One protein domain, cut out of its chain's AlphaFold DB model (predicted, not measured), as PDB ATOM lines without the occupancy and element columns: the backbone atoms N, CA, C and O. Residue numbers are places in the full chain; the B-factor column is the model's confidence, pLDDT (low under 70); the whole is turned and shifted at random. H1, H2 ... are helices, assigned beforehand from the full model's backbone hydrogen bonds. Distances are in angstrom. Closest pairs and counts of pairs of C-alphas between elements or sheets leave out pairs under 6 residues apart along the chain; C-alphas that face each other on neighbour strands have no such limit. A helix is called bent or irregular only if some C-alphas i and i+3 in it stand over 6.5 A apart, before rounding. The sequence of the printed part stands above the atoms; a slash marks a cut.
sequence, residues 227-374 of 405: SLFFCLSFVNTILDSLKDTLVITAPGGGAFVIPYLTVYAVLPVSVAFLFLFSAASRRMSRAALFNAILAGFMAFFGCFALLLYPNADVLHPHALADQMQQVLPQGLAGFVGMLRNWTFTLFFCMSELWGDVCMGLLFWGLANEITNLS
ATOM      1  N   SER A 227     -91.621-140.003-145.617       88.81
ATOM      2  CA  SER A 227     -90.488-139.200-146.088       88.81
ATOM      3  C   SER A 227     -90.930-137.816-146.566       88.81
ATOM      4  O   SER A 227     -90.309-136.817-146.204       88.81
ATOM      5  N   LEU A 228     -92.035-137.741-147.314       88.06
ATOM      6  CA  LEU A 228     -92.615-136.480-147.761       88.06
ATOM      7  C   LEU A 228     -93.068-135.629-146.571       88.06
ATOM      8  O   LEU A 228     -92.718-134.453-146.501       88.06
ATOM      9  N   PHE A 229     -93.777-136.215-145.601       88.31
ATOM     10  CA  PHE A 229     -94.207-135.491-144.402       88.31
ATOM     11  C   PHE A 229     -93.038-135.014-143.547       88.31
ATOM     12  O   PHE A 229     -93.041-133.882-143.070       88.31
ATOM     13  N   PHE A 230     -92.021-135.861-143.386       89.19
ATOM     14  CA  PHE A 230     -90.787-135.518-142.698       89.19
ATOM     15  C   PHE A 230     -90.107-134.316-143.363       89.19
ATOM     16  O   PHE A 230     -89.773-133.351-142.683       89.19
ATOM     17  N   CYS A 231     -89.962-134.329-144.692       90.69
ATOM     18  CA  CYS A 231     -89.348-133.232-145.437       90.69
ATOM     19  C   CYS A 231     -90.171-131.937-145.343       90.69
ATOM     20  O   CYS A 231     -89.612-130.884-145.044       90.69
ATOM     21  N   LEU A 232     -91.496-132.013-145.513       91.12
ATOM     22  CA  LEU A 232     -92.384-130.855-145.354       91.12
ATOM     23  C   LEU A 232     -92.312-130.268-143.937       91.12
ATOM     24  O   LEU A 232     -92.184-129.055-143.794       91.12
ATOM     25  N   SER A 233     -92.326-131.121-142.907       90.81
ATOM     26  CA  SER A 233     -92.210-130.709-141.498       90.81
ATOM     27  C   SER A 233     -90.854-130.070-141.203       90.81
ATOM     28  O   SER A 233     -90.777-129.062-140.499       90.81
ATOM     29  N   PHE A 234     -89.779-130.635-141.755       90.69
ATOM     30  CA  PHE A 234     -88.420-130.121-141.608       90.69
ATOM     31  C   PHE A 234     -88.290-128.723-142.222       90.69
ATOM     32  O   PHE A 234     -87.879-127.788-141.538       90.69
ATOM     33  N   VAL A 235     -88.717-128.560-143.480       91.88
ATOM     34  CA  VAL A 235     -88.701-127.262-144.174       91.88
ATOM     35  C   VAL A 235     -89.580-126.250-143.447       91.88
ATOM     36  O   VAL A 235     -89.145-125.123-143.236       91.88
ATOM     37  N   ASN A 236     -90.771-126.656-143.000       93.12
ATOM     38  CA  ASN A 236     -91.662-125.783-142.242       93.12
ATOM     39  C   ASN A 236     -90.988-125.244-140.974       93.12
ATOM     40  O   ASN A 236     -91.018-124.050-140.721       93.12
ATOM     41  N   THR A 237     -90.319-126.111-140.213       92.44
ATOM     42  CA  THR A 237     -89.636-125.713-138.969       92.44
ATOM     43  C   THR A 237     -88.518-124.697-139.226       92.44
ATOM     44  O   THR A 237     -88.333-123.754-138.453       92.44
ATOM     45  N   ILE A 238     -87.779-124.867-140.326       91.81
ATOM     46  CA  ILE A 238     -86.742-123.918-140.743       91.81
ATOM     47  C   ILE A 238     -87.370-122.580-141.143       91.81
ATOM     48  O   ILE A 238     -86.937-121.541-140.650       91.81
ATOM     49  N   LEU A 239     -88.393-122.593-141.999       93.44
ATOM     50  CA  LEU A 239     -89.072-121.376-142.452       93.44
ATOM     51  C   LEU A 239     -89.710-120.613-141.287       93.44
ATOM     52  O   LEU A 239     -89.557-119.395-141.219       93.44
ATOM     53  N   ASP A 240     -90.329-121.317-140.338       91.62
ATOM     54  CA  ASP A 240     -90.921-120.718-139.141       91.62
ATOM     55  C   ASP A 240     -89.880-120.000-138.276       91.62
ATOM     56  O   ASP A 240     -90.146-118.926-137.742       91.62
ATOM     57  N   SER A 241     -88.669-120.551-138.186       90.69
ATOM     58  CA  SER A 241     -87.573-119.931-137.434       90.69
ATOM     59  C   SER A 241     -86.957-118.744-138.185       90.69
ATOM     60  O   SER A 241     -86.598-117.725-137.589       90.69
ATOM     61  N   LEU A 242     -86.827-118.853-139.510       91.38
ATOM     62  CA  LEU A 242     -86.202-117.826-140.342       91.38
ATOM     63  C   LEU A 242     -87.107-116.610-140.559       91.38
ATOM     64  O   LEU A 242     -86.605-115.486-140.557       91.38
ATOM     65  N   LYS A 243     -88.419-116.804-140.741       92.31
ATOM     66  CA  LYS A 243     -89.353-115.713-141.065       92.31
ATOM     67  C   LYS A 243     -89.369-114.629-139.983       92.31
ATOM     68  O   LYS A 243     -89.259-113.449-140.308       92.31
ATOM     69  N   ASP A 244     -89.432-115.027-138.712       90.38
ATOM     70  CA  ASP A 244     -89.485-114.099-137.581       90.38
ATOM     71  C   ASP A 244     -88.124-113.414-137.400       90.38
ATOM     72  O   ASP A 244     -88.040-112.194-137.247       90.38
ATOM     73  N   THR A 245     -87.042-114.189-137.521       90.12
ATOM     74  CA  THR A 245     -85.662-113.695-137.424       90.12
ATOM     75  C   THR A 245     -85.369-112.607-138.456       90.12
ATOM     76  O   THR A 245     -84.854-111.546-138.100       90.12
ATOM     77  N   LEU A 246     -85.718-112.828-139.726       90.06
ATOM     78  CA  LEU A 246     -85.441-111.876-140.808       90.06
ATOM     79  C   LEU A 246     -86.174-110.546-140.617       90.06
ATOM     80  O   LEU A 246     -85.620-109.491-140.908       90.06
ATOM     81  N   VAL A 247     -87.404-110.577-140.103       90.25
ATOM     82  CA  VAL A 247     -88.190-109.360-139.859       90.25
ATOM     83  C   VAL A 247     -87.679-108.595-138.638       90.25
ATOM     84  O   VAL A 247     -87.617-107.365-138.664       90.25
ATOM     85  N   ILE A 248     -87.322-109.298-137.560       90.38
ATOM     86  CA  ILE A 248     -86.881-108.672-136.306       90.38
ATOM     87  C   ILE A 248     -85.497-108.036-136.455       90.38
ATOM     88  O   ILE A 248     -85.237-106.996-135.854       90.38
ATOM     89  N   THR A 249     -84.616-108.647-137.244       88.56
ATOM     90  CA  THR A 249     -83.221-108.204-137.406       88.56
ATOM     91  C   THR A 249     -83.034-107.137-138.484       88.56
ATOM     92  O   THR A 249     -81.959-106.548-138.588       88.56
ATOM     93  N   ALA A 250     -84.071-106.855-139.274       85.75
ATOM     94  CA  ALA A 250     -84.021-105.860-140.333       85.75
ATOM     95  C   ALA A 250     -83.883-104.420-139.792       85.75
ATOM     96  O   ALA A 250     -84.414-104.097-138.724       85.75
ATOM     97  N   PRO A 251     -83.239-103.504-140.539       77.81
ATOM     98  CA  PRO A 251     -83.139-102.100-140.155       77.81
ATOM     99  C   PRO A 251     -84.525-101.438-140.099       77.81
ATOM    100  O   PRO A 251     -85.308-101.466-141.053       77.81
ATOM    101  N   GLY A 252     -84.853-100.845-138.947       74.75
ATOM    102  CA  GLY A 252     -86.199-100.326-138.669       74.75
ATOM    103  C   GLY A 252     -87.263-101.415-138.468       74.75
ATOM    104  O   GLY A 252     -88.452-101.101-138.436       74.75
ATOM    105  N   GLY A 253     -86.837-102.676-138.358       73.62
ATOM    106  CA  GLY A 253     -87.628-103.818-137.923       73.62
ATOM    107  C   GLY A 253     -87.617-103.981-136.402       73.62
ATOM    108  O   GLY A 253     -86.918-103.280-135.671       73.62
ATOM    109  N   GLY A 254     -88.456-104.893-135.916       84.75
ATOM    110  CA  GLY A 254     -88.564-105.225-134.499       84.75
ATOM    111  C   GLY A 254     -89.747-106.146-134.227       84.75
ATOM    112  O   GLY A 254     -90.637-106.302-135.063       84.75
ATOM    113  N   ALA A 255     -89.794-106.742-133.032       86.25
ATOM    114  CA  ALA A 255     -90.842-107.705-132.670       86.25
ATOM    115  C   ALA A 255     -92.267-107.120-132.745       86.25
ATOM    116  O   ALA A 255     -93.236-107.841-132.972       86.25
ATOM    117  N   PHE A 256     -92.399-105.797-132.621       88.38
ATOM    118  CA  PHE A 256     -93.671-105.084-132.747       88.38
ATOM    119  C   PHE A 256     -94.248-105.083-134.177       88.38
ATOM    120  O   PHE A 256     -95.426-104.772-134.341       88.38
ATOM    121  N   VAL A 257     -93.463-105.423-135.208       90.50
ATOM    122  CA  VAL A 257     -93.907-105.485-136.617       90.50
ATOM    123  C   VAL A 257     -94.707-106.764-136.905       90.50
ATOM    124  O   VAL A 257     -95.621-106.747-137.726       90.50
ATOM    125  N   ILE A 258     -94.418-107.858-136.196       91.19
ATOM    126  CA  ILE A 258     -95.030-109.182-136.401       91.19
ATOM    127  C   ILE A 258     -96.572-109.151-136.390       91.19
ATOM    128  O   ILE A 258     -97.174-109.618-137.356       91.19
ATOM    129  N   PRO A 259     -97.258-108.571-135.380       91.19
ATOM    130  CA  PRO A 259     -98.721-108.543-135.386       91.19
ATOM    131  C   PRO A 259     -99.301-107.747-136.566       91.19
ATOM    132  O   PRO A 259    -100.369-108.093-137.072       91.19
ATOM    133  N   TYR A 260     -98.597-106.712-137.043       90.50
ATOM    134  CA  TYR A 260     -99.004-105.973-138.240       90.50
ATOM    135  C   TYR A 260     -98.862-106.828-139.500       90.50
ATOM    136  O   TYR A 260     -99.766-106.828-140.332       90.50
ATOM    137  N   LEU A 261     -97.778-107.595-139.623       92.25
ATOM    138  CA  LEU A 261     -97.574-108.518-140.740       92.25
ATOM    139  C   LEU A 261     -98.685-109.557-140.826       92.25
ATOM    140  O   LEU A 261     -99.279-109.729-141.889       92.25
ATOM    141  N   THR A 262     -99.006-110.218-139.717       91.38
ATOM    142  CA  THR A 262    -100.038-111.259-139.715       91.38
ATOM    143  C   THR A 262    -101.389-110.692-140.149       91.38
ATOM    144  O   THR A 262    -102.043-111.252-141.027       91.38
ATOM    145  N   VAL A 263    -101.798-109.547-139.595       92.62
ATOM    146  CA  VAL A 263    -103.122-108.973-139.875       92.62
ATOM    147  C   VAL A 263    -103.198-108.323-141.258       92.62
ATOM    148  O   VAL A 263    -104.170-108.534-141.980       92.62
ATOM    149  N   TYR A 264    -102.205-107.520-141.635       92.19
ATOM    150  CA  TYR A 264    -102.284-106.683-142.836       92.19
ATOM    151  C   TYR A 264    -101.625-107.293-144.069       92.19
ATOM    152  O   TYR A 264    -101.971-106.888-145.176       92.19
ATOM    153  N   ALA A 265    -100.702-108.244-143.916       93.31
ATOM    154  CA  ALA A 265    -100.022-108.880-145.041       93.31
ATOM    155  C   ALA A 265    -100.441-110.349-145.203       93.31
ATOM    156  O   ALA A 265    -100.927-110.725-146.268       93.31
ATOM    157  N   VAL A 266    -100.349-111.165-144.149       94.69
ATOM    158  CA  VAL A 266    -100.642-112.606-144.242       94.69
ATOM    159  C   VAL A 266    -102.116-112.854-144.536       94.69
ATOM    160  O   VAL A 266    -102.421-113.520-145.518       94.69
ATOM    161  N   LEU A 267    -103.045-112.281-143.760       94.19
ATOM    162  CA  LEU A 267    -104.484-112.488-143.979       94.19
ATOM    163  C   LEU A 267    -104.944-112.211-145.425       94.19
ATOM    164  O   LEU A 267    -105.572-113.097-146.015       94.19
ATOM    165  N   PRO A 268    -104.662-111.044-146.041       94.94
ATOM    166  CA  PRO A 268    -105.092-110.804-147.416       94.94
ATOM    167  C   PRO A 268    -104.402-111.730-148.420       94.94
ATOM    168  O   PRO A 268    -105.054-112.175-149.367       94.94
ATOM    169  N   VAL A 269    -103.125-112.068-148.213       95.12
ATOM    170  CA  VAL A 269    -102.398-113.004-149.084       95.12
ATOM    171  C   VAL A 269    -102.979-114.417-148.979       95.12
ATOM    172  O   VAL A 269    -103.203-115.048-150.009       95.12
ATOM    173  N   SER A 270    -103.326-114.891-147.783       94.19
ATOM    174  CA  SER A 270    -103.980-116.189-147.573       94.19
ATOM    175  C   SER A 270    -105.362-116.241-148.225       94.19
ATOM    176  O   SER A 270    -105.707-117.229-148.875       94.19
ATOM    177  N   VAL A 271    -106.150-115.166-148.126       95.00
ATOM    178  CA  VAL A 271    -107.450-115.064-148.810       95.00
ATOM    179  C   VAL A 271    -107.268-115.079-150.330       95.00
ATOM    180  O   VAL A 271    -107.960-115.828-151.026       95.00
ATOM    181  N   ALA A 272    -106.321-114.303-150.859       95.69
ATOM    182  CA  ALA A 272    -106.001-114.301-152.285       95.69
ATOM    183  C   ALA A 272    -105.543-115.690-152.761       95.69
ATOM    184  O   ALA A 272    -106.004-116.174-153.801       95.69
ATOM    185  N   PHE A 273    -104.705-116.366-151.974       94.75
ATOM    186  CA  PHE A 273    -104.251-117.723-152.249       94.75
ATOM    187  C   PHE A 273    -105.412-118.715-152.266       94.75
ATOM    188  O   PHE A 273    -105.492-119.537-153.174       94.75
ATOM    189  N   LEU A 274    -106.359-118.623-151.331       93.56
ATOM    190  CA  LEU A 274    -107.535-119.492-151.309       93.56
ATOM    191  C   LEU A 274    -108.385-119.342-152.579       93.56
ATOM    192  O   LEU A 274    -108.839-120.342-153.146       93.56
ATOM    193  N   PHE A 275    -108.582-118.114-153.065       95.50
ATOM    194  CA  PHE A 275    -109.276-117.885-154.336       95.50
ATOM    195  C   PHE A 275    -108.504-118.466-155.521       95.50
ATOM    196  O   PHE A 275    -109.106-119.123-156.379       95.50
ATOM    197  N   LEU A 276    -107.184-118.277-155.550       94.56
ATOM    198  CA  LEU A 276    -106.317-118.834-156.584       94.56
ATOM    199  C   LEU A 276    -106.349-120.368-156.572       94.56
ATOM    200  O   LEU A 276    -106.541-120.987-157.616       94.56
ATOM    201  N   PHE A 277    -106.259-120.981-155.394       92.62
ATOM    202  CA  PHE A 277    -106.361-122.421-155.183       92.62
ATOM    203  C   PHE A 277    -107.723-122.964-155.630       92.62
ATOM    204  O   PHE A 277    -107.807-123.956-156.358       92.62
ATOM    205  N   SER A 278    -108.813-122.289-155.261       93.88
ATOM    206  CA  SER A 278    -110.167-122.638-155.704       93.88
ATOM    207  C   SER A 278    -110.302-122.564-157.228       93.88
ATOM    208  O   SER A 278    -110.913-123.435-157.847       93.88
ATOM    209  N   ALA A 279    -109.708-121.558-157.872       94.88
ATOM    210  CA  ALA A 279    -109.696-121.458-159.328       94.88
ATOM    211  C   ALA A 279    -108.840-122.551-159.991       94.88
ATOM    212  O   ALA A 279    -109.278-123.153-160.975       94.88
ATOM    213  N   ALA A 280    -107.658-122.835-159.445       93.00
ATOM    214  CA  ALA A 280    -106.723-123.827-159.969       93.00
ATOM    215  C   ALA A 280    -107.253-125.262-159.822       93.00
ATOM    216  O   ALA A 280    -107.187-126.043-160.771       93.00
ATOM    217  N   SER A 281    -107.872-125.589-158.686       92.44
ATOM    218  CA  SER A 281    -108.466-126.910-158.421       92.44
ATOM    219  C   SER A 281    -109.613-127.280-159.364       92.44
ATOM    220  O   SER A 281    -109.861-128.462-159.584       92.44
ATOM    221  N   ARG A 282    -110.288-126.297-159.976       94.44
ATOM    222  CA  ARG A 282    -111.293-126.553-161.024       94.44
ATOM    223  C   ARG A 282    -110.680-126.872-162.387       94.44
ATOM    224  O   ARG A 282    -111.363-127.452-163.224       94.44
ATOM    225  N   ARG A 283    -109.439-126.444-162.639       92.88
ATOM    226  CA  ARG A 283    -108.769-126.565-163.946       92.88
ATOM    227  C   ARG A 283    -107.747-127.699-164.002       92.88
ATOM    228  O   ARG A 283    -107.491-128.209-165.086       92.88
ATOM    229  N   MET A 284    -107.147-128.068-162.872       92.50
ATOM    230  CA  MET A 284    -106.035-129.020-162.803       92.50
ATOM    231  C   MET A 284    -106.443-130.323-162.109       92.50
ATOM    232  O   MET A 284    -107.290-130.330-161.217       92.50
ATOM    233  N   SER A 285    -105.801-131.434-162.485       91.81
ATOM    234  CA  SER A 285    -105.886-132.679-161.714       91.81
ATOM    235  C   SER A 285    -105.192-132.509-160.356       91.81
ATOM    236  O   SER A 285    -104.300-131.673-160.213       91.81
ATOM    237  N   ARG A 286    -105.563-133.308-159.348       86.06
ATOM    238  CA  ARG A 286    -105.007-133.180-157.984       86.06
ATOM    239  C   ARG A 286    -103.484-133.315-157.946       86.06
ATOM    240  O   ARG A 286    -102.824-132.502-157.312       86.06
ATOM    241  N   ALA A 287    -102.933-134.293-158.668       88.00
ATOM    242  CA  ALA A 287    -101.489-134.502-158.747       88.00
ATOM    243  C   ALA A 287    -100.770-133.317-159.417       88.00
ATOM    244  O   ALA A 287     -99.731-132.866-158.935       88.00
ATOM    245  N   ALA A 288    -101.350-132.765-160.489       90.25
ATOM    246  CA  ALA A 288    -100.802-131.586-161.152       90.25
ATOM    247  C   ALA A 288    -100.900-130.338-160.263       90.25
ATOM    248  O   ALA A 288     -99.960-129.552-160.218       90.25
ATOM    249  N   LEU A 289    -102.002-130.178-159.525       91.81
ATOM    250  CA  LEU A 289    -102.202-129.087-158.574       91.81
ATOM    251  C   LEU A 289    -101.178-129.145-157.436       91.81
ATOM    252  O   LEU A 289    -100.558-128.133-157.128       91.81
ATOM    253  N   PHE A 290    -100.963-130.330-156.857       88.94
ATOM    254  CA  PHE A 290     -99.953-130.555-155.825       88.94
ATOM    255  C   PHE A 290     -98.565-130.127-156.314       88.94
ATOM    256  O   PHE A 290     -97.909-129.306-155.675       88.94
ATOM    257  N   ASN A 291     -98.143-130.638-157.477       90.69
ATOM    258  CA  ASN A 291     -96.823-130.335-158.022       90.69
ATOM    259  C   ASN A 291     -96.681-128.854-158.406       90.69
ATOM    260  O   ASN A 291     -95.642-128.256-158.158       90.69
ATOM    261  N   ALA A 292     -97.727-128.240-158.966       93.44
ATOM    262  CA  ALA A 292     -97.714-126.830-159.340       93.44
ATOM    263  C   ALA A 292     -97.590-125.900-158.124       93.44
ATOM    264  O   ALA A 292     -96.814-124.948-158.168       93.44
ATOM    265  N   ILE A 293     -98.314-126.183-157.036       93.12
ATOM    266  CA  ILE A 293     -98.220-125.405-155.793       93.12
ATOM    267  C   ILE A 293     -96.818-125.540-155.199       93.12
ATOM    268  O   ILE A 293     -96.180-124.530-154.906       93.12
ATOM    269  N   LEU A 294     -96.313-126.772-155.077       91.75
ATOM    270  CA  LEU A 294     -94.986-127.027-154.519       91.75
ATOM    271  C   LEU A 294     -93.885-126.356-155.354       91.75
ATOM    272  O   LEU A 294     -93.019-125.682-154.802       91.75
ATOM    273  N   ALA A 295     -93.953-126.476-156.682       94.06
ATOM    274  CA  ALA A 295     -93.028-125.810-157.594       94.06
ATOM    275  C   ALA A 295     -93.117-124.279-157.496       94.06
ATOM    276  O   ALA A 295     -92.086-123.613-157.548       94.06
ATOM    277  N   GLY A 296     -94.315-123.718-157.310       94.69
ATOM    278  CA  GLY A 296     -94.517-122.282-157.110       94.69
ATOM    279  C   GLY A 296     -93.821-121.754-155.854       94.69
ATOM    280  O   GLY A 296     -93.090-120.766-155.931       94.69
ATOM    281  N   PHE A 297     -93.974-122.442-154.719       94.44
ATOM    282  CA  PHE A 297     -93.261-122.089-153.485       94.44
ATOM    283  C   PHE A 297     -91.747-122.239-153.632       94.44
ATOM    284  O   PHE A 297     -91.002-121.338-153.258       94.44
ATOM    285  N   MET A 298     -91.280-123.342-154.222       93.75
ATOM    286  CA  MET A 298     -89.848-123.574-154.438       93.75
ATOM    287  C   MET A 298     -89.226-122.508-155.345       93.75
ATOM    288  O   MET A 298     -88.151-121.994-155.044       93.75
ATOM    289  N   ALA A 299     -89.915-122.129-156.422       95.62
ATOM    290  CA  ALA A 299     -89.481-121.056-157.308       95.62
ATOM    291  C   ALA A 299     -89.420-119.709-156.576       95.62
ATOM    292  O   ALA A 299     -88.455-118.966-156.747       95.62
ATOM    293  N   PHE A 300     -90.410-119.411-155.729       95.19
ATOM    294  CA  PHE A 300     -90.399-118.208-154.903       95.19
ATOM    295  C   PHE A 300     -89.214-118.192-153.927       95.19
ATOM    296  O   PHE A 300     -88.458-117.223-153.923       95.19
ATOM    297  N   PHE A 301     -89.011-119.249-153.135       93.12
ATOM    298  CA  PHE A 301     -87.919-119.295-152.156       93.12
ATOM    299  C   PHE A 301     -86.541-119.285-152.824       93.12
ATOM    300  O   PHE A 301     -85.636-118.605-152.343       93.12
ATOM    301  N   GLY A 302     -86.391-119.958-153.969       93.38
ATOM    302  CA  GLY A 302     -85.174-119.889-154.778       93.38
ATOM    303  C   GLY A 302     -84.911-118.482-155.321       93.38
ATOM    304  O   GLY A 302     -83.800-117.970-155.204       93.38
ATOM    305  N   CYS A 303     -85.940-117.817-155.854       93.88
ATOM    306  CA  CYS A 303     -85.858-116.425-156.301       93.88
ATOM    307  C   CYS A 303     -85.503-115.483-155.142       93.88
ATOM    308  O   CYS A 303     -84.644-114.615-155.283       93.88
ATOM    309  N   PHE A 304     -86.108-115.685-153.971       91.69
ATOM    310  CA  PHE A 304     -85.818-114.883-152.793       91.69
ATOM    311  C   PHE A 304     -84.354-115.024-152.362       91.69
ATOM    312  O   PHE A 304     -83.673-114.016-152.189       91.69
ATOM    313  N   ALA A 305     -83.856-116.256-152.254       89.81
ATOM    314  CA  ALA A 305     -82.488-116.529-151.828       89.81
ATOM    315  C   ALA A 305     -81.434-115.992-152.813       89.81
ATOM    316  O   ALA A 305     -80.404-115.478-152.383       89.81
ATOM    317  N   LEU A 306     -81.684-116.096-154.123       90.81
ATOM    318  CA  LEU A 306     -80.696-115.752-155.154       90.81
ATOM    319  C   LEU A 306     -80.774-114.301-155.638       90.81
ATOM    320  O   LEU A 306     -79.756-113.753-156.049       90.81
ATOM    321  N   LEU A 307     -81.961-113.690-155.640       90.38
ATOM    322  CA  LEU A 307     -82.181-112.370-156.239       90.38
ATOM    323  C   LEU A 307     -82.577-111.315-155.209       90.38
ATOM    324  O   LEU A 307     -82.012-110.225-155.228       90.38
ATOM    325  N   LEU A 308     -83.534-111.601-154.322       88.31
ATOM    326  CA  LEU A 308     -84.068-110.573-153.416       88.31
ATOM    327  C   LEU A 308     -83.170-110.354-152.199       88.31
ATOM    328  O   LEU A 308     -82.950-109.210-151.818       88.31
ATOM    329  N   TYR A 309     -82.657-111.427-151.596       87.31
ATOM    330  CA  TYR A 309     -81.814-111.349-150.406       87.31
ATOM    331  C   TYR A 309     -80.484-110.606-150.643       87.31
ATOM    332  O   TYR A 309     -80.202-109.686-149.880       87.31
ATOM    333  N   PRO A 310     -79.684-110.898-151.695       88.12
ATOM    334  CA  PRO A 310     -78.429-110.170-151.918       88.12
ATOM    335  C   PRO A 310     -78.631-108.712-152.347       88.12
ATOM    336  O   PRO A 310     -77.750-107.889-152.128       88.12
ATOM    337  N   ASN A 311     -79.780-108.377-152.942       87.00
ATOM    338  CA  ASN A 311     -80.098-107.016-153.381       87.00
ATOM    339  C   ASN A 311     -81.002-106.263-152.385       87.00
ATOM    340  O   ASN A 311     -81.592-105.243-152.752       87.00
ATOM    341  N   ALA A 312     -81.148-106.759-151.150       83.06
ATOM    342  CA  ALA A 312     -82.091-106.213-150.172       83.06
ATOM    343  C   ALA A 312     -81.857-104.716-149.905       83.06
ATOM    344  O   ALA A 312     -82.809-103.941-149.965       83.06
ATOM    345  N   ASP A 313     -80.597-104.302-149.746       77.00
ATOM    346  CA  ASP A 313     -80.220-102.916-149.428       77.00
ATOM    347  C   ASP A 313     -80.624-101.901-150.517       77.00
ATOM    348  O   ASP A 313     -80.877-100.734-150.227       77.00
ATOM    349  N   VAL A 314     -80.704-102.332-151.783       80.50
ATOM    350  CA  VAL A 314     -81.113-101.474-152.913       80.50
ATOM    351  C   VAL A 314     -82.631-101.496-153.107       80.50
ATOM    352  O   VAL A 314     -83.228-100.510-153.539       80.50
ATOM    353  N   LEU A 315     -83.268-102.629-152.806       79.75
ATOM    354  CA  LEU A 315     -84.705-102.842-152.993       79.75
ATOM    355  C   LEU A 315     -85.552-102.221-151.879       79.75
ATOM    356  O   LEU A 315     -86.757-102.029-152.073       79.75
ATOM    357  N   HIS A 316     -84.969-101.949-150.714       83.62
ATOM    358  CA  HIS A 316     -85.678-101.400-149.563       83.62
ATOM    359  C   HIS A 316     -85.803 -99.873-149.655       83.62
ATOM    360  O   HIS A 316     -84.801 -99.156-149.643       83.62
ATOM    361  N   PRO A 317     -87.032 -99.324-149.728       78.19
ATOM    362  CA  PRO A 317     -87.245 -97.885-149.822       78.19
ATOM    363  C   PRO A 317     -87.040 -97.206-148.458       78.19
ATOM    364  O   PRO A 317     -87.994 -96.823-147.776       78.19
ATOM    365  N   HIS A 318     -85.781 -97.029-148.053       79.69
ATOM    366  CA  HIS A 318     -85.437 -96.414-146.768       79.69
ATOM    367  C   HIS A 318     -85.912 -94.958-146.668       79.69
ATOM    368  O   HIS A 318     -86.541 -94.605-145.670       79.69
ATOM    369  N   ALA A 319     -85.723 -94.170-147.735       76.69
ATOM    370  CA  ALA A 319     -86.066 -92.745-147.774       76.69
ATOM    371  C   ALA A 319     -87.578 -92.469-147.669       76.69
ATOM    372  O   ALA A 319     -87.998 -91.537-146.988       76.69
ATOM    373  N   LEU A 320     -88.410 -93.295-148.314       76.94
ATOM    374  CA  LEU A 320     -89.869 -93.169-148.223       76.94
ATOM    375  C   LEU A 320     -90.365 -93.529-146.819       76.94
ATOM    376  O   LEU A 320     -91.248 -92.866-146.277       76.94
ATOM    377  N   ALA A 321     -89.767 -94.551-146.208       79.19
ATOM    378  CA  ALA A 321     -90.087 -94.931-144.842       79.19
ATOM    379  C   ALA A 321     -89.673 -93.852-143.825       79.19
ATOM    380  O   ALA A 321     -90.427 -93.602-142.887       79.19
ATOM    381  N   ASP A 322     -88.548 -93.158-144.035       80.50
ATOM    382  CA  ASP A 322     -88.133 -92.037-143.179       80.50
ATOM    383  C   ASP A 322     -89.123 -90.869-143.252       80.50
ATOM    384  O   ASP A 322     -89.495 -90.305-142.222       80.50
ATOM    385  N   GLN A 323     -89.628 -90.550-144.447       81.69
ATOM    386  CA  GLN A 323     -90.672 -89.532-144.615       81.69
ATOM    387  C   GLN A 323     -91.988 -89.940-143.942       81.69
ATOM    388  O   GLN A 323     -92.611 -89.133-143.252       81.69
ATOM    389  N   MET A 324     -92.406 -91.199-144.087       77.50
ATOM    390  CA  MET A 324     -93.612 -91.703-143.422       77.50
ATOM    391  C   MET A 324     -93.477 -91.683-141.899       77.50
ATOM    392  O   MET A 324     -94.436 -91.356-141.204       77.50
ATOM    393  N   GLN A 325     -92.293 -91.973-141.368       81.12
ATOM    394  CA  GLN A 325     -92.050 -91.985-139.929       81.12
ATOM    395  C   GLN A 325     -92.106 -90.584-139.295       81.12
ATOM    396  O   GLN A 325     -92.392 -90.470-138.108       81.12
ATOM    397  N   GLN A 326     -91.887 -89.522-140.077       81.69
ATOM    398  CA  GLN A 326     -92.046 -88.133-139.626       81.69
ATOM    399  C   GLN A 326     -93.510 -87.673-139.596       81.69
ATOM    400  O   GLN A 326     -93.856 -86.780-138.824       81.69
ATOM    401  N   VAL A 327     -94.369 -88.270-140.426       84.38
ATOM    402  CA  VAL A 327     -95.786 -87.890-140.553       84.38
ATOM    403  C   VAL A 327     -96.691 -88.762-139.680       84.38
ATOM    404  O   VAL A 327     -97.710 -88.288-139.178       84.38
ATOM    405  N   LEU A 328     -96.351 -90.041-139.499       81.06
ATOM    406  CA  LEU A 328     -97.195 -90.996-138.788       81.06
ATOM    407  C   LEU A 328     -96.906 -91.018-137.274       81.06
ATOM    408  O   LEU A 328     -95.749 -90.972-136.856       81.06
ATOM    409  N   PRO A 329     -97.943 -91.168-136.426       81.62
ATOM    410  CA  PRO A 329     -97.768 -91.341-134.989       81.62
ATOM    411  C   PRO A 329     -97.027 -92.647-134.668       81.62
ATOM    412  O   PRO A 329     -97.198 -93.658-135.353       81.62
ATOM    413  N   GLN A 330     -96.264 -92.652-133.569       76.94
ATOM    414  CA  GLN A 330     -95.397 -93.771-133.159       76.94
ATOM    415  C   GLN A 330     -96.110 -95.134-133.086       76.94
ATOM    416  O   GLN A 330     -95.483 -96.165-133.315       76.94
ATOM    417  N   GLY A 331     -97.426 -95.156-132.836       80.25
ATOM    418  CA  GLY A 331     -98.222 -96.388-132.824       80.25
ATOM    419  C   GLY A 331     -98.238 -97.149-134.158       80.25
ATOM    420  O   GLY A 331     -98.370 -98.370-134.146       80.25
ATOM    421  N   LEU A 332     -98.046 -96.467-135.294       82.81
ATOM    422  CA  LEU A 332     -98.026 -97.060-136.640       82.81
ATOM    423  C   LEU A 332     -96.612 -97.388-137.143       82.81
ATOM    424  O   LEU A 332     -96.446 -97.777-138.300       82.81
ATOM    425  N   ALA A 333     -95.588 -97.290-136.291       82.06
ATOM    426  CA  ALA A 333     -94.213 -97.616-136.668       82.06
ATOM    427  C   ALA A 333     -94.071 -99.056-137.198       82.06
ATOM    428  O   ALA A 333     -93.285 -99.299-138.109       82.06
ATOM    429  N   GLY A 334     -94.877 -99.998-136.688       83.62
ATOM    430  CA  GLY A 334     -94.911-101.382-137.178       83.62
ATOM    431  C   GLY A 334     -95.314-101.489-138.650       83.62
ATOM    432  O   GLY A 334     -94.701-102.228-139.416       83.62
ATOM    433  N   PHE A 335     -96.290-100.684-139.070       85.94
ATOM    434  CA  PHE A 335     -96.737-100.625-140.460       85.94
ATOM    435  C   PHE A 335     -95.667-100.023-141.382       85.94
ATOM    436  O   PHE A 335     -95.426-100.534-142.474       85.94
ATOM    437  N   VAL A 336     -94.967 -98.980-140.925       86.06
ATOM    438  CA  VAL A 336     -93.846 -98.388-141.673       86.06
ATOM    439  C   VAL A 336     -92.691 -99.386-141.809       86.06
ATOM    440  O   VAL A 336     -92.140 -99.532-142.900       86.06
ATOM    441  N   GLY A 337     -92.363-100.128-140.746       85.19
ATOM    442  CA  GLY A 337     -91.332-101.172-140.767       85.19
ATOM    443  C   GLY A 337     -91.632-102.298-141.765       85.19
ATOM    444  O   GLY A 337     -90.732-102.749-142.475       85.19
ATOM    445  N   MET A 338     -92.905-102.686-141.882       88.12
ATOM    446  CA  MET A 338     -93.383-103.660-142.870       88.12
ATOM    447  C   MET A 338     -93.186-103.180-144.319       88.12
ATOM    448  O   MET A 338     -92.770-103.966-145.174       88.12
ATOM    449  N   LEU A 339     -93.474-101.905-144.604       87.31
ATOM    450  CA  LEU A 339     -93.310-101.320-145.942       87.31
ATOM    451  C   LEU A 339     -91.843-101.056-146.295       87.31
ATOM    452  O   LEU A 339     -91.437-101.280-147.434       87.31
ATOM    453  N   ARG A 340     -91.042-100.614-145.319       88.19
ATOM    454  CA  ARG A 340     -89.593-100.417-145.469       88.19
ATOM    455  C   ARG A 340     -88.911-101.704-145.926       88.19
ATOM    456  O   ARG A 340     -88.145-101.678-146.882       88.19
ATOM    457  N   ASN A 341     -89.234-102.820-145.277       89.31
ATOM    458  CA  ASN A 341     -88.615-104.122-145.522       89.31
ATOM    459  C   ASN A 341     -89.558-105.061-146.298       89.31
ATOM    460  O   ASN A 341     -89.775-106.212-145.913       89.31
ATOM    461  N   TRP A 342     -90.152-104.578-147.394       89.62
ATOM    462  CA  TRP A 342     -91.217-105.296-148.107       89.62
ATOM    463  C   TRP A 342     -90.803-106.681-148.640       89.62
ATOM    464  O   TRP A 342     -91.643-107.577-148.714       89.62
ATOM    465  N   THR A 343     -89.526-106.901-148.987       91.38
ATOM    466  CA  THR A 343     -89.060-108.227-149.434       91.38
ATOM    467  C   THR A 343     -89.075-109.243-148.291       91.38
ATOM    468  O   THR A 343     -89.449-110.395-148.507       91.38
ATOM    469  N   PHE A 344     -88.750-108.822-147.065       91.88
ATOM    470  CA  PHE A 344     -88.845-109.662-145.868       91.88
ATOM    471  C   PHE A 344     -90.300-109.880-145.460       91.88
ATOM    472  O   PHE A 344     -90.671-110.997-145.117       91.88
ATOM    473  N   THR A 345     -91.152-108.863-145.609       92.88
ATOM    474  CA  THR A 345     -92.612-108.999-145.488       92.88
ATOM    475  C   THR A 345     -93.164-110.052-146.455       92.88
ATOM    476  O   THR A 345     -93.988-110.884-146.072       92.88
ATOM    477  N   LEU A 346     -92.697-110.060-147.706       93.50
ATOM    478  CA  LEU A 346     -93.115-111.037-148.710       93.50
ATOM    479  C   LEU A 346     -92.634-112.453-148.361       93.50
ATOM    480  O   LEU A 346     -93.411-113.403-148.467       93.50
ATOM    481  N   PHE A 347     -91.385-112.595-147.905       94.69
ATOM    482  CA  PHE A 347     -90.854-113.868-147.408       94.69
ATOM    483  C   PHE A 347     -91.643-114.382-146.203       94.69
ATOM    484  O   PHE A 347     -91.969-115.567-146.152       94.69
ATOM    485  N   PHE A 348     -92.002-113.493-145.273       94.75
ATOM    486  CA  PHE A 348     -92.830-113.813-144.115       94.75
ATOM    487  C   PHE A 348     -94.181-114.382-144.550       94.75
ATOM    488  O   PHE A 348     -94.555-115.469-144.122       94.75
ATOM    489  N   CYS A 349     -94.869-113.707-145.478       95.62
ATOM    490  CA  CYS A 349     -96.153-114.180-145.995       95.62
ATOM    491  C   CYS A 349     -96.034-115.556-146.658       95.62
ATOM    492  O   CYS A 349     -96.809-116.453-146.354       95.62
ATOM    493  N   MET A 350     -95.058-115.749-147.545       95.50
ATOM    494  CA  MET A 350     -94.896-117.033-148.237       95.50
ATOM    495  C   MET A 350     -94.484-118.171-147.294       95.50
ATOM    496  O   MET A 350     -94.878-119.313-147.525       95.50
ATOM    497  N   SER A 351     -93.736-117.871-146.231       94.88
ATOM    498  CA  SER A 351     -93.366-118.842-145.192       94.88
ATOM    499  C   SER A 351     -94.566-119.257-144.338       94.88
ATOM    500  O   SER A 351     -94.760-120.445-144.117       94.88
ATOM    501  N   GLU A 352     -95.420-118.310-143.940       94.25
ATOM    502  CA  GLU A 352     -96.684-118.608-143.245       94.25
ATOM    503  C   GLU A 352     -97.612-119.473-144.113       94.25
ATOM    504  O   GLU A 352     -98.122-120.507-143.681       94.25
ATOM    505  N   LEU A 353     -97.762-119.109-145.392       94.88
ATOM    506  CA  LEU A 353     -98.584-119.877-146.326       94.88
ATOM    507  C   LEU A 353     -98.045-121.296-146.554       94.88
ATOM    508  O   LEU A 353     -98.838-122.201-146.808       94.88
ATOM    509  N   TRP A 354     -96.730-121.517-146.482       94.75
ATOM    510  CA  TRP A 354     -96.150-122.854-146.622       94.75
ATOM    511  C   TRP A 354     -96.693-123.814-145.559       94.75
ATOM    512  O   TRP A 354     -97.130-124.915-145.904       94.75
ATOM    513  N   GLY A 355     -96.721-123.404-144.290       90.81
ATOM    514  CA  GLY A 355     -97.256-124.229-143.206       90.81
ATOM    515  C   GLY A 355     -98.732-124.551-143.411       90.81
ATOM    516  O   GLY A 355     -99.124-125.721-143.447       90.81
ATOM    517  N   ASP A 356     -99.549-123.536-143.667       91.31
ATOM    518  CA  ASP A 356    -100.990-123.722-143.855       91.31
ATOM    519  C   ASP A 356    -101.323-124.584-145.083       91.31
ATOM    520  O   ASP A 356    -102.186-125.469-145.043       91.31
ATOM    521  N   VAL A 357    -100.629-124.361-146.197       93.31
ATOM    522  CA  VAL A 357    -100.944-124.999-147.477       93.31
ATOM    523  C   VAL A 357    -100.266-126.357-147.600       93.31
ATOM    524  O   VAL A 357    -100.934-127.355-147.878       93.31
ATOM    525  N   CYS A 358     -98.951-126.437-147.410       90.94
ATOM    526  CA  CYS A 358     -98.206-127.671-147.647       90.94
ATOM    527  C   CYS A 358     -98.460-128.708-146.546       90.94
ATOM    528  O   CYS A 358     -98.728-129.872-146.863       90.94
ATOM    529  N   MET A 359     -98.447-128.300-145.273       87.44
ATOM    530  CA  MET A 359     -98.737-129.209-144.157       87.44
ATOM    531  C   MET A 359    -100.242-129.398-143.943       87.44
ATOM    532  O   MET A 359    -100.683-130.518-143.680       87.44
ATOM    533  N   GLY A 360    -101.045-128.339-144.077       85.31
ATOM    534  CA  GLY A 360    -102.490-128.399-143.837       85.31
ATOM    535  C   GLY A 360    -103.298-129.003-144.988       85.31
ATOM    536  O   GLY A 360    -104.103-129.908-144.766       85.31
ATOM    537  N   LEU A 361    -103.098-128.539-146.224       87.75
ATOM    538  CA  LEU A 361    -103.922-128.952-147.370       87.75
ATOM    539  C   LEU A 361    -103.311-130.116-148.155       87.75
ATOM    540  O   LEU A 361    -103.992-131.107-148.425       87.75
ATOM    541  N   LEU A 362    -102.043-130.001-148.548       86.44
ATOM    542  CA  LEU A 362    -101.407-130.944-149.473       86.44
ATOM    543  C   LEU A 362    -101.117-132.288-148.804       86.44
ATOM    544  O   LEU A 362    -101.479-133.331-149.351       86.44
ATOM    545  N   PHE A 363    -100.502-132.270-147.619       86.31
ATOM    546  CA  PHE A 363    -100.197-133.498-146.893       86.31
ATOM    547  C   PHE A 363    -101.467-134.266-146.520       86.31
ATOM    548  O   PHE A 363    -101.591-135.434-146.877       86.31
ATOM    549  N   TRP A 364    -102.435-133.623-145.861       87.00
ATOM    550  CA  TRP A 364    -103.665-134.305-145.450       87.00
ATOM    551  C   TRP A 364    -104.557-134.693-146.631       87.00
ATOM    552  O   TRP A 364    -105.221-135.729-146.579       87.00
ATOM    553  N   GLY A 365    -104.538-133.919-147.720       87.69
ATOM    554  CA  GLY A 365    -105.188-134.297-148.973       87.69
ATOM    555  C   GLY A 365    -104.644-135.615-149.529       87.69
ATOM    556  O   GLY A 365    -105.424-136.505-149.859       87.69
ATOM    557  N   LEU A 366    -103.318-135.769-149.555       85.25
ATOM    558  CA  LEU A 366    -102.645-136.990-150.003       85.25
ATOM    559  C   LEU A 366    -102.802-138.147-149.000       85.25
ATOM    560  O   LEU A 366    -103.039-139.289-149.392       85.25
ATOM    561  N   ALA A 367    -102.714-137.853-147.701       86.12
ATOM    562  CA  ALA A 367    -102.829-138.827-146.620       86.12
ATOM    563  C   ALA A 367    -104.155-139.575-146.649       86.12
ATOM    564  O   ALA A 367    -104.178-140.805-146.563       86.12
ATOM    565  N   ASN A 368    -105.240-138.820-146.809       87.00
ATOM    566  CA  ASN A 368    -106.592-139.354-146.864       87.00
ATOM    567  C   ASN A 368    -106.857-140.150-148.154       87.00
ATOM    568  O   ASN A 368    -107.745-140.996-148.166       87.00
ATOM    569  N   GLU A 369    -106.123-139.885-149.239       85.06
ATOM    570  CA  GLU A 369    -106.269-140.608-150.510       85.06
ATOM    571  C   GLU A 369    -105.515-141.946-150.505       85.06
ATOM    572  O   GLU A 369    -106.016-142.938-151.030       85.06
ATOM    573  N   ILE A 370    -104.330-141.993-149.887       83.62
ATOM    574  CA  ILE A 370    -103.494-143.204-149.827       83.62
ATOM    575  C   ILE A 370    -103.925-144.139-148.686       83.62
ATOM    576  O   ILE A 370    -103.812-145.361-148.806       83.62
ATOM    577  N   THR A 371    -104.393-143.586-147.564       84.44
ATOM    578  CA  THR A 371    -104.660-144.361-146.346       84.44
ATOM    579  C   THR A 371    -106.092-144.879-146.306       84.44
ATOM    580  O   THR A 371    -107.051-144.113-146.281       84.44
ATOM    581  N   ASN A 372    -106.246-146.201-146.209       82.81
ATOM    582  CA  ASN A 372    -107.545-146.817-145.949       82.81
ATOM    583  C   ASN A 372    -108.019-146.522-144.518       82.81
ATOM    584  O   ASN A 372    -107.223-146.489-143.580       82.81
ATOM    585  N   LEU A 373    -109.338-146.411-144.322       82.94
ATOM    586  CA  LEU A 373    -109.923-146.135-143.002       82.94
ATOM    587  C   LEU A 373    -109.552-147.188-141.941       82.94
ATOM    588  O   LEU A 373    -109.459-146.847-140.765       82.94
ATOM    589  N   SER A 374    -109.330-148.447-142.336       81.56
ATOM    590  CA  SER A 374    -108.918-149.520-141.419       81.56
ATOM    591  C   SER A 374    -107.518-149.322-140.842       81.56
ATOM    592  O   SER A 374    -107.240-149.807-139.749       81.56
TER     593      SER A 374
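AT A GLANCE: This is residues 227 to 374 of the 405 residues of the protein "ADP,ATP carrier protein" of Scenedesmus sp. NREL 46B-D3 (UniProt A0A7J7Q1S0). Four long helices, H1, H2, H3 and H7, make an elongated up-and-down bundle in which H7 runs through the middle, with H1, H2 and H3 around it. A small head, the helical hairpin of H5 and H6, caps one end of the bundle, the short H4 leads into it from H3, and the tail of residues 368 to 374 sticks out at the other end. The printed part has 148 residues with seven named helices, H1 to H7 along the chain, and no named strand; the class is all helix. The whole is only just compact, close to loose, with a radius of gyration of the C-alphas of 17.6 A, and in outline a rod spanning 62 by 27 by 27 A.

IN THESE COORDINATES: H1, residues 227 to 249, begins with C-alpha 227 at (-90.488, -139.200, -146.088) and is 33.0 A long. H2, residues 255 to 283, is 40.7 A long, has a kink of 32 degrees near residue 262 and is only just irregular, with C-alphas 256 and 259 6.7 A apart. H3, residues 286 to 308, is 31.2 A long. H4 is residues 312 to 315 and H5 residues 318 to 327. H6, residues 330 to 340, is irregular, with C-alphas 331 and 334 7.4 A apart. H7, residues 342 to 370, is 39.9 A long and ends with C-alpha 370 at (-103.494, -143.204, -149.827).

HOW THE PARTS SIT: H1, H2, H3 and H7 form a bundle, up and down, each running against the one before it in the chain. H7 touches H1 at a shallow tilt of 18 degrees, opposite ways; their closest C-alphas, of Lys 243 and Phe 348, are 5.0 A apart. H7 touches H3 at a shallow tilt of 23 degrees, opposite ways, closest at the C-alphas of Phe 290 and Leu 362, 6.5 A. Residues 261 to 270 of H2 alone touch H7, closest at the C-alphas of Val 266 and Cys 349, 5.1 A, at a steep tilt of 46 degrees, the same way. H1 and H2, a helical hairpin, touch through residues 244 to 248 and 255 to 258 alone, closest at the C-alphas of Ile 248 and Ala 255, 5.5 A. H1 and H3 are apart. H6 touches residues 256 to 261 of H2 alone, closest at the C-alphas of Val 257 and Gly 334, 4.3 A. H5 and H6, a helical hairpin, touch at the C-alphas of Ala 321 and Arg 340, 5.5 A. H4 is close to H7 but not clearly touching, with the C-alphas of Ala 312 and Thr 343 7.3 A apart. In H3 and H5 every O i to N i+4 pair is within hydrogen-bond range, against 17 of 19 in H1, 18 of 25 in H2, 5 of 7 in H6 and 20 of 25 in H7; H4 is too short for such a pair.

THE WHOLE: The two C-alphas farthest apart, of Gln 326 and Ser 374, are 63.7 A apart. The printed part has no cut, and the six links between the helices are tight. Residues 368 to 374, of which 368 to 370 belong to H7, stand free. The mean pLDDT of the printed part is 88.9, and no printed residue is under 70.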